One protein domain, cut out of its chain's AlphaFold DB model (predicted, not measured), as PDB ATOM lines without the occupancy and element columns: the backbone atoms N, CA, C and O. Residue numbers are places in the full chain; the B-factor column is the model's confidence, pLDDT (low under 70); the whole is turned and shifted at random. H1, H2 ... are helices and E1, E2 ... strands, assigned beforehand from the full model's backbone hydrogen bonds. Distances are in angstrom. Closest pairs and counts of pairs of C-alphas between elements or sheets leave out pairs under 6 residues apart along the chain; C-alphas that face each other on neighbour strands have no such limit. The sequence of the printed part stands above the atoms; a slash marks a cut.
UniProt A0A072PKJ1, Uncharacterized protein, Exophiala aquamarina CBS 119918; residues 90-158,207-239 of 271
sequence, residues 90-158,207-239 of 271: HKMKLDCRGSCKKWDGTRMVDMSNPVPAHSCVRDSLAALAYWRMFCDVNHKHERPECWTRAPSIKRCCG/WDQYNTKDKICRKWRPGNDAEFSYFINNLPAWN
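This is residues 90 to 158 and 207 to 239 of the 271 residues of an uncharacterized protein of Exophiala aquamarina CBS 119918 (UniProt A0A072PKJ1). A small two-stranded hairpin, E1 and E2, packs on H5, one of four short helices, H3, H4, H5 and H6, gathered round a longer helix, H1, which lies in the middle of the body. H2, a single short turn, lies near the last residue of H1, Cys 135, and touches no helix. The 102 printed residues hold two named strands and then six named helices, in the order E1, E2, H1, H2, H3, H4, H5, H6; the sheet has the order E1 - E2 and is antiparallel, and the class is mixed, helices and strands. The whole is compact, with a radius of gyration of the C-alphas of 13.0 A, and rounded, spanning 36 by 32 by 22 A.

Look first at E1, residues 90 to 94, and E2, residues 105 to 110, a hairpin whose strands are antiparallel at 143 degrees. Find N 92 and O 107, 2.9 A apart, and N 109 and O 90, 2.8 A apart, both within hydrogen-bond range. Go on to H5, residues 225 to 232: its closest C-alphas to E2 are those of Val 109 and Tyr 230, 5.8 A apart, and those of Met 92 in E1 and Ala 226 are 7.8 A apart. Next comes the hub, H1, residues 120 to 135, which touches four helices. It touches H5, about perpendicular at 78 degrees, with Ala 126 and Phe 231 as the closest C-alphas at 5.1 A. H4, residues 215 to 220, touches residues 124 to 131 of H1 alone, about perpendicular at 79 degrees; the closest C-alphas are those of Ala 127 and Trp 220, 4.9 A apart. H3, residues 153 to 156, touches residues 120 to 125 of H1 alone, its closest C-alphas being those of Ser 124 and Ile 153 at 5.3 A. H6, residues 235 to 238, touches H1 too, where the C-alphas of Ala 129 and Trp 238 are the closest at 5.8 A. H2, residues 144 to 147, is close to H1 but not clearly touching, with the C-alphas of Cys 135 and Cys 146 closest at 5.2 A. H5 and H6 meet only through their link, and among the pairs that stay apart are E1 and H1, and H3 and H5. In the backbones of H4 and H5 every O i to N i+4 pair is within hydrogen-bond range, in H1 11 of 12 are, and H2, H3 and H6 are too short for such a pair.

Find C-alpha 90 at (172.016, 158.195, 187.379); from there E1 runs 12.2 A to residue 94, and E2 covers 15.7 A from residue 105 to residue 110. Find C-alpha 120 at (159.513, 155.520, 165.838), where H1 begins; it runs 21.7 A to C-alpha 135 at (150.840, 168.667, 180.721). H2 and H3, four residues each, follow before the cut. After it, H4 runs 8.7 A from residue 215 to 220, and H5 runs 10.1 A from residue 225 to 232. H6 ends at C-alpha 238, at (151.615, 157.466, 182.427).

The C-alphas farthest apart are those of Ser 112 and Glu 142, at 36.8 A. Residues 159 to 206 are not printed, and C-alphas 158 and 207 stand 12.4 A apart across this cut, which falls in the link from H3 to H4. Of the links that are printed whole, none is long; H2 to H3, H4 to H5 and H5 to H6 are tight. The mean pLDDT of the printed part is 82.7, and the model's confidence is under 70 at residues 98 to 105, 137 to 145 and 147 to 148.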
ATOM      1  N   HIS A  90     171.599 156.916 187.937       78.62
ATOM      2  CA  HIS A  90     172.016 158.195 187.379       78.62
ATOM      3  C   HIS A  90     171.030 159.310 187.749       78.62
ATOM      4  O   HIS A  90     169.819 159.189 187.556       78.62
ATOM      5  N   LYS A  91     171.543 160.430 188.268       80.50
ATOM      6  CA  LYS A  91     170.746 161.643 188.494       80.50
ATOM      7  C   LYS A  91     170.607 162.405 187.188       80.50
ATOM      8  O   LYS A  91     171.576 162.979 186.703       80.50
ATOM      9  N   MET A  92     169.391 162.464 186.668       82.50
ATOM     10  CA  MET A  92     169.066 163.206 185.461       82.50
ATOM     11  C   MET A  92     168.110 164.345 185.795       82.50
ATOM     12  O   MET A  92     167.114 164.164 186.501       82.50
ATOM     13  N   LYS A  93     168.392 165.538 185.276       81.06
ATOM     14  CA  LYS A  93     167.472 166.665 185.385       81.06
ATOM     15  C   LYS A  93     166.507 166.642 184.205       81.06
ATOM     16  O   LYS A  93     166.944 166.739 183.064       81.06
ATOM     17  N   LEU A  94     165.208 166.526 184.485       80.75
ATOM     18  CA  LEU A  94     164.170 166.666 183.466       80.75
ATOM     19  C   LEU A  94     163.625 168.086 183.496       80.75
ATOM     20  O   LEU A  94     162.835 168.447 184.371       80.75
ATOM     21  N   ASP A  95     164.027 168.878 182.509       75.81
ATOM     22  CA  ASP A  95     163.487 170.215 182.314       75.81
ATOM     23  C   ASP A  95     162.287 170.171 181.360       75.81
ATOM     24  O   ASP A  95     162.228 169.388 180.409       75.81
ATOM     25  N   CYS A  96     161.302 171.037 181.589       75.69
ATOM     26  CA  CYS A  96     160.267 171.239 180.588       75.69
ATOM     27  C   CYS A  96     160.847 172.046 179.427       75.69
ATOM     28  O   CYS A  96     161.342 173.160 179.601       75.69
ATOM     29  N   ARG A  97     160.716 171.511 178.217       74.25
ATOM     30  CA  ARG A  97     161.130 172.195 176.994       74.25
ATOM     31  C   ARG A  97     160.065 173.225 176.625       74.25
ATOM     32  O   ARG A  97     159.129 172.905 175.907       74.25
ATOM     33  N   GLY A  98     160.141 174.447 177.150       67.31
ATOM     34  CA  GLY A  98     159.167 175.520 176.885       67.31
ATOM     35  C   GLY A  98     159.066 176.546 178.016       67.31
ATOM     36  O   GLY A  98     159.939 176.610 178.873       67.31
ATOM     37  N   SER A  99     157.980 177.327 178.054       60.53
ATOM     38  CA  SER A  99     157.768 178.403 179.044       60.53
ATOM     39  C   SER A  99     157.278 177.898 180.405       60.53
ATOM     40  O   SER A  99     156.836 178.675 181.254       60.53
ATOM     41  N   CYS A 100     157.337 176.589 180.637       60.84
ATOM     42  CA  CYS A 100     157.091 176.001 181.940       60.84
ATOM     43  C   CYS A 100     157.996 176.666 182.984       60.84
ATOM     44  O   CYS A 100     159.215 176.489 182.951       60.84
ATOM     45  N   LYS A 101     157.414 177.413 183.934       56.41
ATOM     46  CA  LYS A 101     158.154 177.912 185.105       56.41
ATOM     47  C   LYS A 101     158.969 176.765 185.707       56.41
ATOM     48  O   LYS A 101     158.398 175.694 185.921       56.41
ATOM     49  N   LYS A 102     160.268 177.032 185.932       56.19
ATOM     50  CA  LYS A 102     161.318 176.132 186.449       56.19
ATOM     51  C   LYS A 102     160.728 174.924 187.178       56.19
ATOM     52  O   LYS A 102     160.354 175.015 188.344       56.19
ATOM     53  N   TRP A 103     160.615 173.815 186.459       61.72
ATOM     54  CA  TRP A 103     160.357 172.526 187.073       61.72
ATOM     55  C   TRP A 103     161.702 172.014 187.570       61.72
ATOM     56  O   TRP A 103     162.562 171.698 186.758       61.72
ATOM     57  N   ASP A 104     161.916 171.986 188.883       58.06
ATOM     58  CA  ASP A 104     163.157 171.455 189.456       58.06
ATOM     59  C   ASP A 104     162.985 169.978 189.827       58.06
ATOM     60  O   ASP A 104     162.994 169.573 190.986       58.06
ATOM     61  N   GLY A 105     162.705 169.170 188.804       66.56
ATOM     62  CA  GLY A 105     162.505 167.735 188.947       66.56
ATOM     63  C   GLY A 105     163.771 166.983 188.587       66.56
ATOM     64  O   GLY A 105     163.938 166.578 187.439       66.56
ATOM     65  N   THR A 106     164.639 166.750 189.567       73.00
ATOM     66  CA  THR A 106     165.663 165.711 189.410       73.00
ATOM     67  C   THR A 106     164.973 164.350 189.476       73.00
ATOM     68  O   THR A 106     164.193 164.084 190.395       73.00
ATOM     69  N   ARG A 107     165.227 163.495 188.487       79.75
ATOM     70  CA  ARG A 107     164.799 162.097 188.477       79.75
ATOM     71  C   ARG A 107     166.008 161.191 188.607       79.75
ATOM     72  O   ARG A 107     167.088 161.484 188.103       79.75
ATOM     73  N   MET A 108     165.793 160.097 189.318       76.81
ATOM     74  CA  MET A 108     166.741 159.002 189.386       76.81
ATOM     75  C   MET A 108     166.396 158.054 188.240       76.81
ATOM     76  O   MET A 108     165.252 157.610 188.140       76.81
ATOM     77  N   VAL A 109     167.355 157.803 187.357       77.12
ATOM     78  CA  VAL A 109     167.243 156.810 186.291       77.12
ATOM     79  C   VAL A 109     168.043 155.601 186.724       77.12
ATOM     80  O   VAL A 109     169.240 155.703 186.980       77.12
ATOM     81  N   ASP A 110     167.370 154.467 186.821       78.81
ATOM     82  CA  ASP A 110     168.032 153.188 187.001       78.81
ATOM     83  C   ASP A 110     168.605 152.735 185.649       78.81
ATOM     84  O   ASP A 110     167.851 152.407 184.731       78.81
ATOM     85  N   MET A 111     169.934 152.751 185.527       77.44
ATOM     86  CA  MET A 111     170.653 152.349 184.314       77.44
ATOM     87  C   MET A 111     170.810 150.826 184.189       77.44
ATOM     88  O   MET A 111     171.289 150.353 183.162       77.44
ATOM     89  N   SER A 112     170.433 150.058 185.216       79.19
ATOM     90  CA  SER A 112     170.441 148.592 185.180       79.19
ATOM     91  C   SER A 112     169.259 148.021 184.393       79.19
ATOM     92  O   SER A 112     169.331 146.895 183.898       79.19
ATOM     93  N   ASN A 113     168.188 148.807 184.232       79.12
ATOM     94  CA  ASN A 113     167.055 148.409 183.412       79.12
ATOM     95  C   ASN A 113     167.467 148.378 181.934       79.12
ATOM     96  O   ASN A 113     167.986 149.377 181.423       79.12
ATOM     97  N   PRO A 114     167.224 147.262 181.221       81.69
ATOM     98  CA  PRO A 114     167.557 147.170 179.811       81.69
ATOM     99  C   PRO A 114     166.799 148.250 179.040       81.69
ATOM    100  O   PRO A 114     165.592 148.409 179.201       81.69
ATOM    101  N   VAL A 115     167.518 148.996 178.205       83.62
ATOM    102  CA  VAL A 115     166.917 150.005 177.331       83.62
ATOM    103  C   VAL A 115     166.397 149.289 176.085       83.62
ATOM    104  O   VAL A 115     167.202 148.707 175.350       83.62
ATOM    105  N   PRO A 116     165.078 149.289 175.820       85.69
ATOM    106  CA  PRO A 116     164.547 148.748 174.578       85.69
ATOM    107  C   PRO A 116     165.157 149.461 173.370       85.69
ATOM    108  O   PRO A 116     165.478 150.646 173.434       85.69
ATOM    109  N   ALA A 117     165.280 148.764 172.239       91.62
ATOM    110  CA  ALA A 117     165.745 149.399 171.010       91.62
ATOM    111  C   ALA A 117     164.814 150.552 170.600       91.62
ATOM    112  O   ALA A 117     163.583 150.427 170.679       91.62
ATOM    113  N   HIS A 118     165.418 151.645 170.127       94.12
ATOM    114  CA  HIS A 118     164.700 152.773 169.547       94.12
ATOM    115  C   HIS A 118     163.877 152.333 168.334       94.12
ATOM    116  O   HIS A 118     164.341 151.594 167.466       94.12
ATOM    117  N   SER A 119     162.654 152.837 168.264       95.06
ATOM    118  CA  SER A 119     161.754 152.722 167.121       95.06
ATOM    119  C   SER A 119     160.918 153.988 167.067       95.06
ATOM    120  O   SER A 119     160.749 154.657 168.089       95.06
ATOM    121  N   CYS A 120     160.350 154.326 165.910       94.62
ATOM    122  CA  CYS A 120     159.513 155.520 165.838       94.62
ATOM    123  C   CYS A 120     158.360 155.460 166.855       94.62
ATOM    124  O   CYS A 120     158.052 156.454 167.522       94.62
ATOM    125  N   VAL A 121     157.747 154.280 166.995       93.50
ATOM    126  CA  VAL A 121     156.648 154.025 167.930       93.50
ATOM    127  C   VAL A 121     157.091 154.275 169.368       93.50
ATOM    128  O   VAL A 121     156.464 155.075 170.062       93.50
ATOM    129  N   ARG A 122     158.203 153.678 169.804       95.12
ATOM    130  CA  ARG A 122     158.712 153.847 171.170       95.12
ATOM    131  C   ARG A 122     159.186 155.268 171.450       95.12
ATOM    132  O   ARG A 122     158.872 155.802 172.509       95.12
ATOM    133  N   ASP A 123     159.860 155.922 170.502       95.88
ATOM    134  CA  ASP A 123     160.213 157.346 170.601       95.88
ATOM    135  C   ASP A 123     158.949 158.220 170.736       95.88
ATOM    136  O   ASP A 123     158.945 159.204 171.478       95.88
ATOM    137  N   SER A 124     157.853 157.859 170.059       95.38
ATOM    138  CA  SER A 124     156.565 158.560 170.160       95.38
ATOM    139  C   SER A 124     155.875 158.333 171.502       95.38
ATOM    140  O   SER A 124     155.372 159.293 172.085       95.38
ATOM    141  N   LEU A 125     155.892 157.103 172.021       95.19
ATOM    142  CA  LEU A 125     155.363 156.770 173.346       95.19
ATOM    143  C   LEU A 125     156.159 157.461 174.454       95.19
ATOM    144  O   LEU A 125     155.572 158.070 175.345       95.19
ATOM    145  N   ALA A 126     157.490 157.453 174.363       95.50
ATOM    146  CA  ALA A 126     158.352 158.178 175.284       95.50
ATOM    147  C   ALA A 126     158.104 159.695 175.213       95.50
ATOM    148  O   ALA A 126     158.019 160.356 176.246       95.50
ATOM    149  N   ALA A 127     157.900 160.252 174.012       94.56
ATOM    150  CA  ALA A 127     157.523 161.655 173.847       94.56
ATOM    151  C   ALA A 127     156.147 161.977 174.458       94.56
ATOM    152  O   ALA A 127     155.965 163.046 175.043       94.56
ATOM    153  N   LEU A 128     155.178 161.065 174.353       93.06
ATOM    154  CA  LEU A 128     153.861 161.199 174.978       93.06
ATOM    155  C   LEU A 128     153.938 161.096 176.502       93.06
ATOM    156  O   LEU A 128     153.313 161.903 177.189       93.06
ATOM    157  N   ALA A 129     154.747 160.186 177.042       92.31
ATOM    158  CA  ALA A 129     155.028 160.094 178.471       92.31
ATOM    159  C   ALA A 129     155.668 161.388 179.001       92.31
ATOM    160  O   ALA A 129     155.220 161.943 180.007       92.31
ATOM    161  N   TYR A 130     156.657 161.922 178.274       91.12
ATOM    162  CA  TYR A 130     157.275 163.214 178.569       91.12
ATOM    163  C   TYR A 130     156.219 164.322 178.546       91.12
ATOM    164  O   TYR A 130     156.080 165.060 179.518       91.12
ATOM    165  N   TRP A 131     155.393 164.404 177.505       88.75
ATOM    166  CA  TRP A 131     154.302 165.376 177.454       88.75
ATOM    167  C   TRP A 131     153.352 165.247 178.660       88.75
ATOM    168  O   TRP A 131     153.089 166.247 179.329       88.75
ATOM    169  N   ARG A 132     152.894 164.031 179.001       87.31
ATOM    170  CA  ARG A 132     151.978 163.778 180.133       87.31
ATOM    171  C   ARG A 132     152.591 164.202 181.469       87.31
ATOM    172  O   ARG A 132     151.897 164.836 182.263       87.31
ATOM    173  N   MET A 133     153.892 163.980 181.679       85.25
ATOM    174  CA  MET A 133     154.602 164.440 182.882       85.25
ATOM    175  C   MET A 133     154.436 165.944 183.141       85.25
ATOM    176  O   MET A 133     154.338 166.354 184.297       85.25
ATOM    177  N   PHE A 134     154.401 166.772 182.097       80.56
ATOM    178  CA  PHE A 134     154.332 168.230 182.250       80.56
ATOM    179  C   PHE A 134     152.948 168.821 181.993       80.56
ATOM    180  O   PHE A 134     152.660 169.902 182.510       80.56
ATOM    181  N   CYS A 135     152.117 168.144 181.201       78.31
ATOM    182  CA  CYS A 135     150.840 168.667 180.721       78.31
ATOM    183  C   CYS A 135     149.600 167.947 181.259       78.31
ATOM    184  O   CYS A 135     148.518 168.531 181.209       78.31
ATOM    185  N   ASP A 136     149.740 166.727 181.785       73.25
ATOM    186  CA  ASP A 136     148.628 165.935 182.339       73.25
ATOM    187  C   ASP A 136     148.667 165.866 183.880       73.25
ATOM    188  O   ASP A 136     147.679 165.554 184.541       73.25
ATOM    189  N   VAL A 137     149.796 166.238 184.496       62.41
ATOM    190  CA  VAL A 137     149.920 166.284 185.959       62.41
ATOM    191  C   VAL A 137     149.120 167.470 186.524       62.41
ATOM    192  O   VAL A 137     149.443 168.637 186.297       62.41
ATOM    193  N   ASN A 138     148.092 167.156 187.320       52.59
ATOM    194  CA  ASN A 138     147.237 168.078 188.086       52.59
ATOM    195  C   ASN A 138     146.271 168.965 187.281       52.59
ATOM    196  O   ASN A 138     145.895 170.027 187.778       52.59
ATOM    197  N   HIS A 139     145.872 168.575 186.064       50.56
ATOM    198  CA  HIS A 139     144.912 169.343 185.247       50.56
ATOM    199  C   HIS A 139     145.307 170.812 185.021       50.56
ATOM    200  O   HIS A 139     144.471 171.647 184.672       50.56
ATOM    201  N   LYS A 140     146.595 171.152 185.184       51.56
ATOM    202  CA  LYS A 140     147.123 172.491 184.904       51.56
ATOM    203  C   LYS A 140     147.344 172.642 183.406       51.56
ATOM    204  O   LYS A 140     148.444 172.924 182.935       51.56
ATOM    205  N   HIS A 141     146.249 172.500 182.667       54.09
ATOM    206  CA  HIS A 141     146.142 172.833 181.256       54.09
ATOM    207  C   HIS A 141     146.330 174.335 181.020       54.09
ATOM    208  O   HIS A 141     146.308 174.762 179.888       54.09
ATOM    209  N   GLU A 142     146.560 175.157 182.043       54.31
ATOM    210  CA  GLU A 142     146.772 176.607 181.936       54.31
ATOM    211  C   GLU A 142     148.007 177.008 181.103       54.31
ATOM    212  O   GLU A 142     148.182 178.181 180.781       54.31
ATOM    213  N   ARG A 143     148.884 176.059 180.747       64.94
ATOM    214  CA  ARG A 143     150.085 176.334 179.950       64.94
ATOM    215  C   ARG A 143     149.778 176.278 178.446       64.94
ATOM    216  O   ARG A 143     149.324 175.229 177.980       64.94
ATOM    217  N   PRO A 144     150.108 177.322 177.658       65.38
ATOM    218  CA  PRO A 144     149.915 177.323 176.202       65.38
ATOM    219  C   PRO A 144     150.578 176.132 175.499       65.38
ATOM    220  O   PRO A 144     150.086 175.627 174.492       65.38
ATOM    221  N   GLU A 145     151.687 175.631 176.044       65.88
ATOM    222  CA  GLU A 145     152.385 174.455 175.529       65.88
ATOM    223  C   GLU A 145     151.559 173.173 175.624       65.88
ATOM    224  O   GLU A 145     151.759 172.266 174.819       65.88
ATOM    225  N   CYS A 146     150.637 173.106 176.578       71.75
ATOM    226  CA  CYS A 146     149.774 171.958 176.817       71.75
ATOM    227  C   CYS A 146     148.452 172.046 176.042       71.75
ATOM    228  O   CYS A 146     147.755 171.046 175.923       71.75
ATOM    229  N   TRP A 147     148.133 173.212 175.462       63.62
ATOM    230  CA  TRP A 147     147.013 173.378 174.521       63.62
ATOM    231  C   TRP A 147     147.357 172.838 173.136       63.62
ATOM    232  O   TRP A 147     146.481 172.561 172.316       63.62
ATOM    233  N   THR A 148     148.652 172.691 172.851       65.31
ATOM    234  CA  THR A 148     149.080 172.018 171.633       65.31
ATOM    235  C   THR A 148     148.727 170.537 171.721       65.31
ATOM    236  O   THR A 148     148.969 169.895 172.741       65.31
ATOM    237  N   ARG A 149     148.128 169.995 170.649       75.44
ATOM    238  CA  ARG A 149     147.773 168.569 170.565       75.44
ATOM    239  C   ARG A 149     148.991 167.717 170.951       75.44
ATOM    240  O   ARG A 149     150.063 167.940 170.389       75.44
ATOM    241  N   ALA A 150     148.798 166.750 171.846       86.31
ATOM    242  CA  ALA A 150     149.849 165.855 172.323       86.31
ATOM    243  C   ALA A 150     150.605 165.164 171.163       86.31
ATOM    244  O   ALA A 150     150.034 164.974 170.072       86.31
ATOM    245  N   PRO A 151     151.893 164.814 171.355       90.81
ATOM    246  CA  PRO A 151     152.571 163.905 170.440       90.81
ATOM    247  C   PRO A 151     151.828 162.565 170.435       90.81
ATOM    248  O   PRO A 151     151.322 162.126 171.463       90.81
ATOM    249  N   SER A 152     151.739 161.943 169.266       91.56
ATOM    250  CA  SER A 152     151.121 160.629 169.109       91.56
ATOM    251  C   SER A 152     151.860 159.822 168.054       91.56
ATOM    252  O   SER A 152     152.482 160.412 167.166       91.56
ATOM    253  N   ILE A 153     151.764 158.496 168.091       91.19
ATOM    254  CA  ILE A 153     152.319 157.590 167.077       91.19
ATOM    255  C   ILE A 153     151.785 157.987 165.700       91.19
ATOM    256  O   ILE A 153     152.550 158.196 164.756       91.19
ATOM    257  N   LYS A 154     150.471 158.226 165.598       90.19
ATOM    258  CA  LYS A 154     149.829 158.696 164.363       90.19
ATOM    259  C   LYS A 154     150.439 160.003 163.844       90.19
ATOM    260  O   LYS A 154     150.550 160.182 162.635       90.19
ATOM    261  N   ARG A 155     150.810 160.938 164.724       91.12
ATOM    262  CA  ARG A 155     151.380 162.237 164.333       91.12
ATOM    263  C   ARG A 155     152.867 162.146 163.994       91.12
ATOM    264  O   ARG A 155     153.310 162.741 163.012       91.12
ATOM    265  N   CYS A 156     153.635 161.473 164.840       93.94
ATOM    266  CA  CYS A 156     155.090 161.492 164.786       93.94
ATOM    267  C   CYS A 156     155.656 160.403 163.868       93.94
ATOM    268  O   CYS A 156     156.710 160.612 163.271       93.94
ATOM    269  N   CYS A 157     154.928 159.304 163.668       94.06
ATOM    270  CA  CYS A 157     155.332 158.193 162.801       94.06
ATOM    271  C   CYS A 157     154.442 158.022 161.578       94.06
ATOM    272  O   CYS A 157     154.892 157.482 160.567       94.06
ATOM    273  N   GLY A 158     153.203 158.514 161.640       92.50
ATOM    274  CA  GLY A 158     152.243 158.363 160.557       92.50
ATOM    275  C   GLY A 158     152.738 158.943 159.234       92.50
ATOM    276  O   GLY A 158     153.212 160.079 159.167       92.50
ATOM    277  N   TRP A 207     163.420 154.327 163.706       91.94
ATOM    278  CA  TRP A 207     163.661 155.481 164.578       91.94
ATOM    279  C   TRP A 207     164.029 156.766 163.807       91.94
ATOM    280  O   TRP A 207     163.685 157.873 164.229       91.94
ATOM    281  N   ASP A 208     164.704 156.636 162.662       93.06
ATOM    282  CA  ASP A 208     165.111 157.737 161.781       93.06
ATOM    283  C   ASP A 208     163.920 158.341 161.022       93.06
ATOM    284  O   ASP A 208     163.952 159.499 160.598       93.06
ATOM    285  N   GLN A 209     162.826 157.586 160.914       93.19
ATOM    286  CA  GLN A 209     161.584 158.023 160.292       93.19
ATOM    287  C   GLN A 209     160.713 158.862 161.239       93.19
ATOM    288  O   GLN A 209     159.695 159.412 160.806       93.19
ATOM    289  N   TYR A 210     161.114 159.053 162.499       94.31
ATOM    290  CA  TYR A 210     160.440 159.963 163.424       94.31
ATOM    291  C   TYR A 210     160.348 161.391 162.861       94.31
ATOM    292  O   TYR A 210     161.329 161.987 162.412       94.31
ATOM    293  N   ASN A 211     159.153 161.982 162.891       94.88
ATOM    294  CA  ASN A 211     158.883 163.292 162.304       94.88
ATOM    295  C   ASN A 211     159.480 164.442 163.136       94.88
ATOM    296  O   ASN A 211     158.796 165.129 163.889       94.88
ATOM    297  N   THR A 212     160.770 164.708 162.943       93.31
ATOM    298  CA  THR A 212     161.491 165.832 163.564       93.31
ATOM    299  C   THR A 212     161.132 167.199 162.968       93.31
ATOM    300  O   THR A 212     161.499 168.242 163.524       93.31
ATOM    301  N   LYS A 213     160.405 167.229 161.842       94.00
ATOM    302  CA  LYS A 213     159.922 168.470 161.218       94.00
ATOM    303  C   LYS A 213     158.726 169.040 161.981       94.00
ATOM    304  O   LYS A 213     158.637 170.262 162.126       94.00
ATOM    305  N   ASP A 214     157.855 168.179 162.510       92.44
ATOM    306  CA  ASP A 214     156.748 168.588 163.375       92.44
ATOM    307  C   ASP A 214     157.288 169.176 164.689       92.44
ATOM    308  O   ASP A 214     158.108 168.577 165.392       92.44
ATOM    309  N   LYS A 215     156.846 170.399 165.009       90.31
ATOM    310  CA  LYS A 215     157.327 171.142 166.180       90.31
ATOM    311  C   LYS A 215     156.987 170.430 167.490       90.31
ATOM    312  O   LYS A 215     157.772 170.539 168.424       90.31
ATOM    313  N   ILE A 216     155.855 169.731 167.571       89.06
ATOM    314  CA  ILE A 216     155.412 169.014 168.773       89.06
ATOM    315  C   ILE A 216     156.243 167.754 168.961       89.06
ATOM    316  O   ILE A 216     156.815 167.569 170.032       89.06
ATOM    317  N   CYS A 217     156.373 166.941 167.913       92.62
ATOM    318  CA  CYS A 217     157.181 165.725 167.959       92.62
ATOM    319  C   CYS A 217     158.636 166.055 168.324       92.62
ATOM    320  O   CYS A 217     159.175 165.527 169.291       92.62
ATOM    321  N   ARG A 218     159.256 167.037 167.651       92.69
ATOM    322  CA  ARG A 218     160.628 167.467 167.975       92.69
ATOM    323  C   ARG A 218     160.776 167.984 169.405       92.69
ATOM    324  O   ARG A 218     161.781 167.712 170.052       92.69
ATOM    325  N   LYS A 219     159.807 168.766 169.881       89.81
ATOM    326  CA  LYS A 219     159.854 169.379 171.211       89.81
ATOM    327  C   LYS A 219     159.843 168.328 172.312       89.81
ATOM    328  O   LYS A 219     160.642 168.444 173.231       89.81
ATOM    329  N   TRP A 220     158.970 167.330 172.212       91.19
ATOM    330  CA  TRP A 220     158.739 166.357 173.284       91.19
ATOM    331  C   TRP A 220     159.541 165.062 173.150       91.19
ATOM    332  O   TRP A 220     159.568 164.280 174.093       91.19
ATOM    333  N   ARG A 221     160.226 164.838 172.023       93.81
ATOM    334  CA  ARG A 221     161.132 163.696 171.853       93.81
ATOM    335  C   ARG A 221     162.214 163.672 172.946       93.81
ATOM    336  O   ARG A 221     162.848 164.709 173.139       93.81
ATOM    337  N   PRO A 222     162.496 162.536 173.608       92.50
ATOM    338  CA  PRO A 222     163.632 162.415 174.525       92.50
ATOM    339  C   PRO A 222     164.949 162.901 173.904       92.50
ATOM    340  O   PRO A 222     165.175 162.762 172.705       92.50
ATOM    341  N   GLY A 223     165.786 163.563 174.699       89.69
ATOM    342  CA  GLY A 223     166.991 164.252 174.216       89.69
ATOM    343  C   GLY A 223     168.234 163.376 174.206       89.69
ATOM    344  O   GLY A 223     169.198 163.694 173.518       89.69
ATOM    345  N   ASN A 224     168.205 162.295 174.977       90.44
ATOM    346  CA  ASN A 224     169.265 161.310 175.101       90.44
ATOM    347  C   ASN A 224     168.663 159.957 175.521       90.44
ATOM    348  O   ASN A 224     167.498 159.879 175.925       90.44
ATOM    349  N   ASP A 225     169.478 158.910 175.457       90.50
ATOM    350  CA  ASP A 225     169.064 157.536 175.756       90.50
ATOM    351  C   ASP A 225     168.652 157.346 177.224       90.50
ATOM    352  O   ASP A 225     167.814 156.498 177.521       90.50
ATOM    353  N   ALA A 226     169.173 158.159 178.151       88.94
ATOM    354  CA  ALA A 226     168.770 158.118 179.558       88.94
ATOM    355  C   ALA A 226     167.346 158.668 179.761       88.94
ATOM    356  O   ALA A 226     166.546 158.059 180.474       88.94
ATOM    357  N   GLU A 227     166.993 159.772 179.089       90.88
ATOM    358  CA  GLU A 227     165.622 160.295 179.044       90.88
ATOM    359  C   GLU A 227     164.683 159.270 178.414       90.88
ATOM    360  O   GLU A 227     163.614 158.992 178.957       90.88
ATOM    361  N   PHE A 228     165.093 158.687 177.287       93.44
ATOM    362  CA  PHE A 228     164.311 157.670 176.598       93.44
ATOM    363  C   PHE A 228     164.073 156.446 177.492       93.44
ATOM    364  O   PHE A 228     162.920 156.077 177.711       93.44
ATOM    365  N   SER A 229     165.139 155.882 178.068       92.06
ATOM    366  CA  SER A 229     165.092 154.742 178.991       92.06
ATOM    367  C   SER A 229     164.174 155.014 180.180       92.06
ATOM    368  O   SER A 229     163.320 154.194 180.519       92.06
ATOM    369  N   TYR A 230     164.290 156.201 180.781       91.38
ATOM    370  CA  TYR A 230     163.433 156.594 181.890       91.38
ATOM    371  C   TYR A 230     161.952 156.548 181.501       91.38
ATOM    372  O   TYR A 230     161.149 155.961 182.224       91.38
ATOM    373  N   PHE A 231     161.566 157.140 180.368       93.06
ATOM    374  CA  PHE A 231     160.158 157.176 179.970       93.06
ATOM    375  C   PHE A 231     159.635 155.819 179.504       93.06
ATOM    376  O   PHE A 231     158.530 155.444 179.895       93.06
ATOM    377  N   ILE A 232     160.409 155.074 178.713       93.75
ATOM    378  CA  ILE A 232     159.958 153.800 178.145       93.75
ATOM    379  C   ILE A 232     159.799 152.716 179.222       93.75
ATOM    380  O   ILE A 232     158.820 151.976 179.217       93.75
ATOM    381  N   ASN A 233     160.681 152.693 180.223       91.69
ATOM    382  CA  ASN A 233     160.580 151.751 181.341       91.69
ATOM    383  C   ASN A 233     159.497 152.143 182.361       91.69
ATOM    384  O   ASN A 233     159.144 151.349 183.227       91.69
ATOM    385  N   ASN A 234     158.940 153.355 182.255       90.69
ATOM    386  CA  ASN A 234     157.897 153.863 183.146       90.69
ATOM    387  C   ASN A 234     156.590 154.204 182.406       90.69
ATOM    388  O   ASN A 234     155.779 154.961 182.938       90.69
ATOM    389  N   LEU A 235     156.342 153.653 181.206       90.94
ATOM    390  CA  LEU A 235     155.095 153.877 180.453       90.94
ATOM    391  C   LEU A 235     153.811 153.633 181.276       90.94
ATOM    392  O   LEU A 235     152.917 154.486 181.211       90.94
ATOM    393  N   PRO A 236     153.708 152.575 182.113       88.50
ATOM    394  CA  PRO A 236     152.501 152.333 182.904       88.50
ATOM    395  C   PRO A 236     152.169 153.463 183.885       88.50
ATOM    396  O   PRO A 236     150.996 153.763 184.096       88.50
ATOM    397  N   ALA A 237     153.181 154.157 184.425       87.25
ATOM    398  CA  ALA A 237     152.977 155.309 185.309       87.25
ATOM    399  C   ALA A 237     152.257 156.475 184.607       87.25
ATOM    400  O   ALA A 237     151.698 157.354 185.261       87.25
ATOM    401  N   TRP A 238     152.248 156.465 183.272       85.56
ATOM    402  CA  TRP A 238     151.615 157.466 182.427       85.56
ATOM    403  C   TRP A 238     150.363 156.947 181.722       85.56
ATOM    404  O   TRP A 238     149.875 157.651 180.845       85.56
ATOM    405  N   ASN A 239     149.821 155.773 182.075       86.81
ATOM    406  CA  ASN A 239     148.725 155.099 181.354       86.81
ATOM    407  C   ASN A 239     149.051 154.847 179.870       86.81
ATOM    408  O   ASN A 239     148.231 155.116 178.988       86.81
TER     409      ASN A 239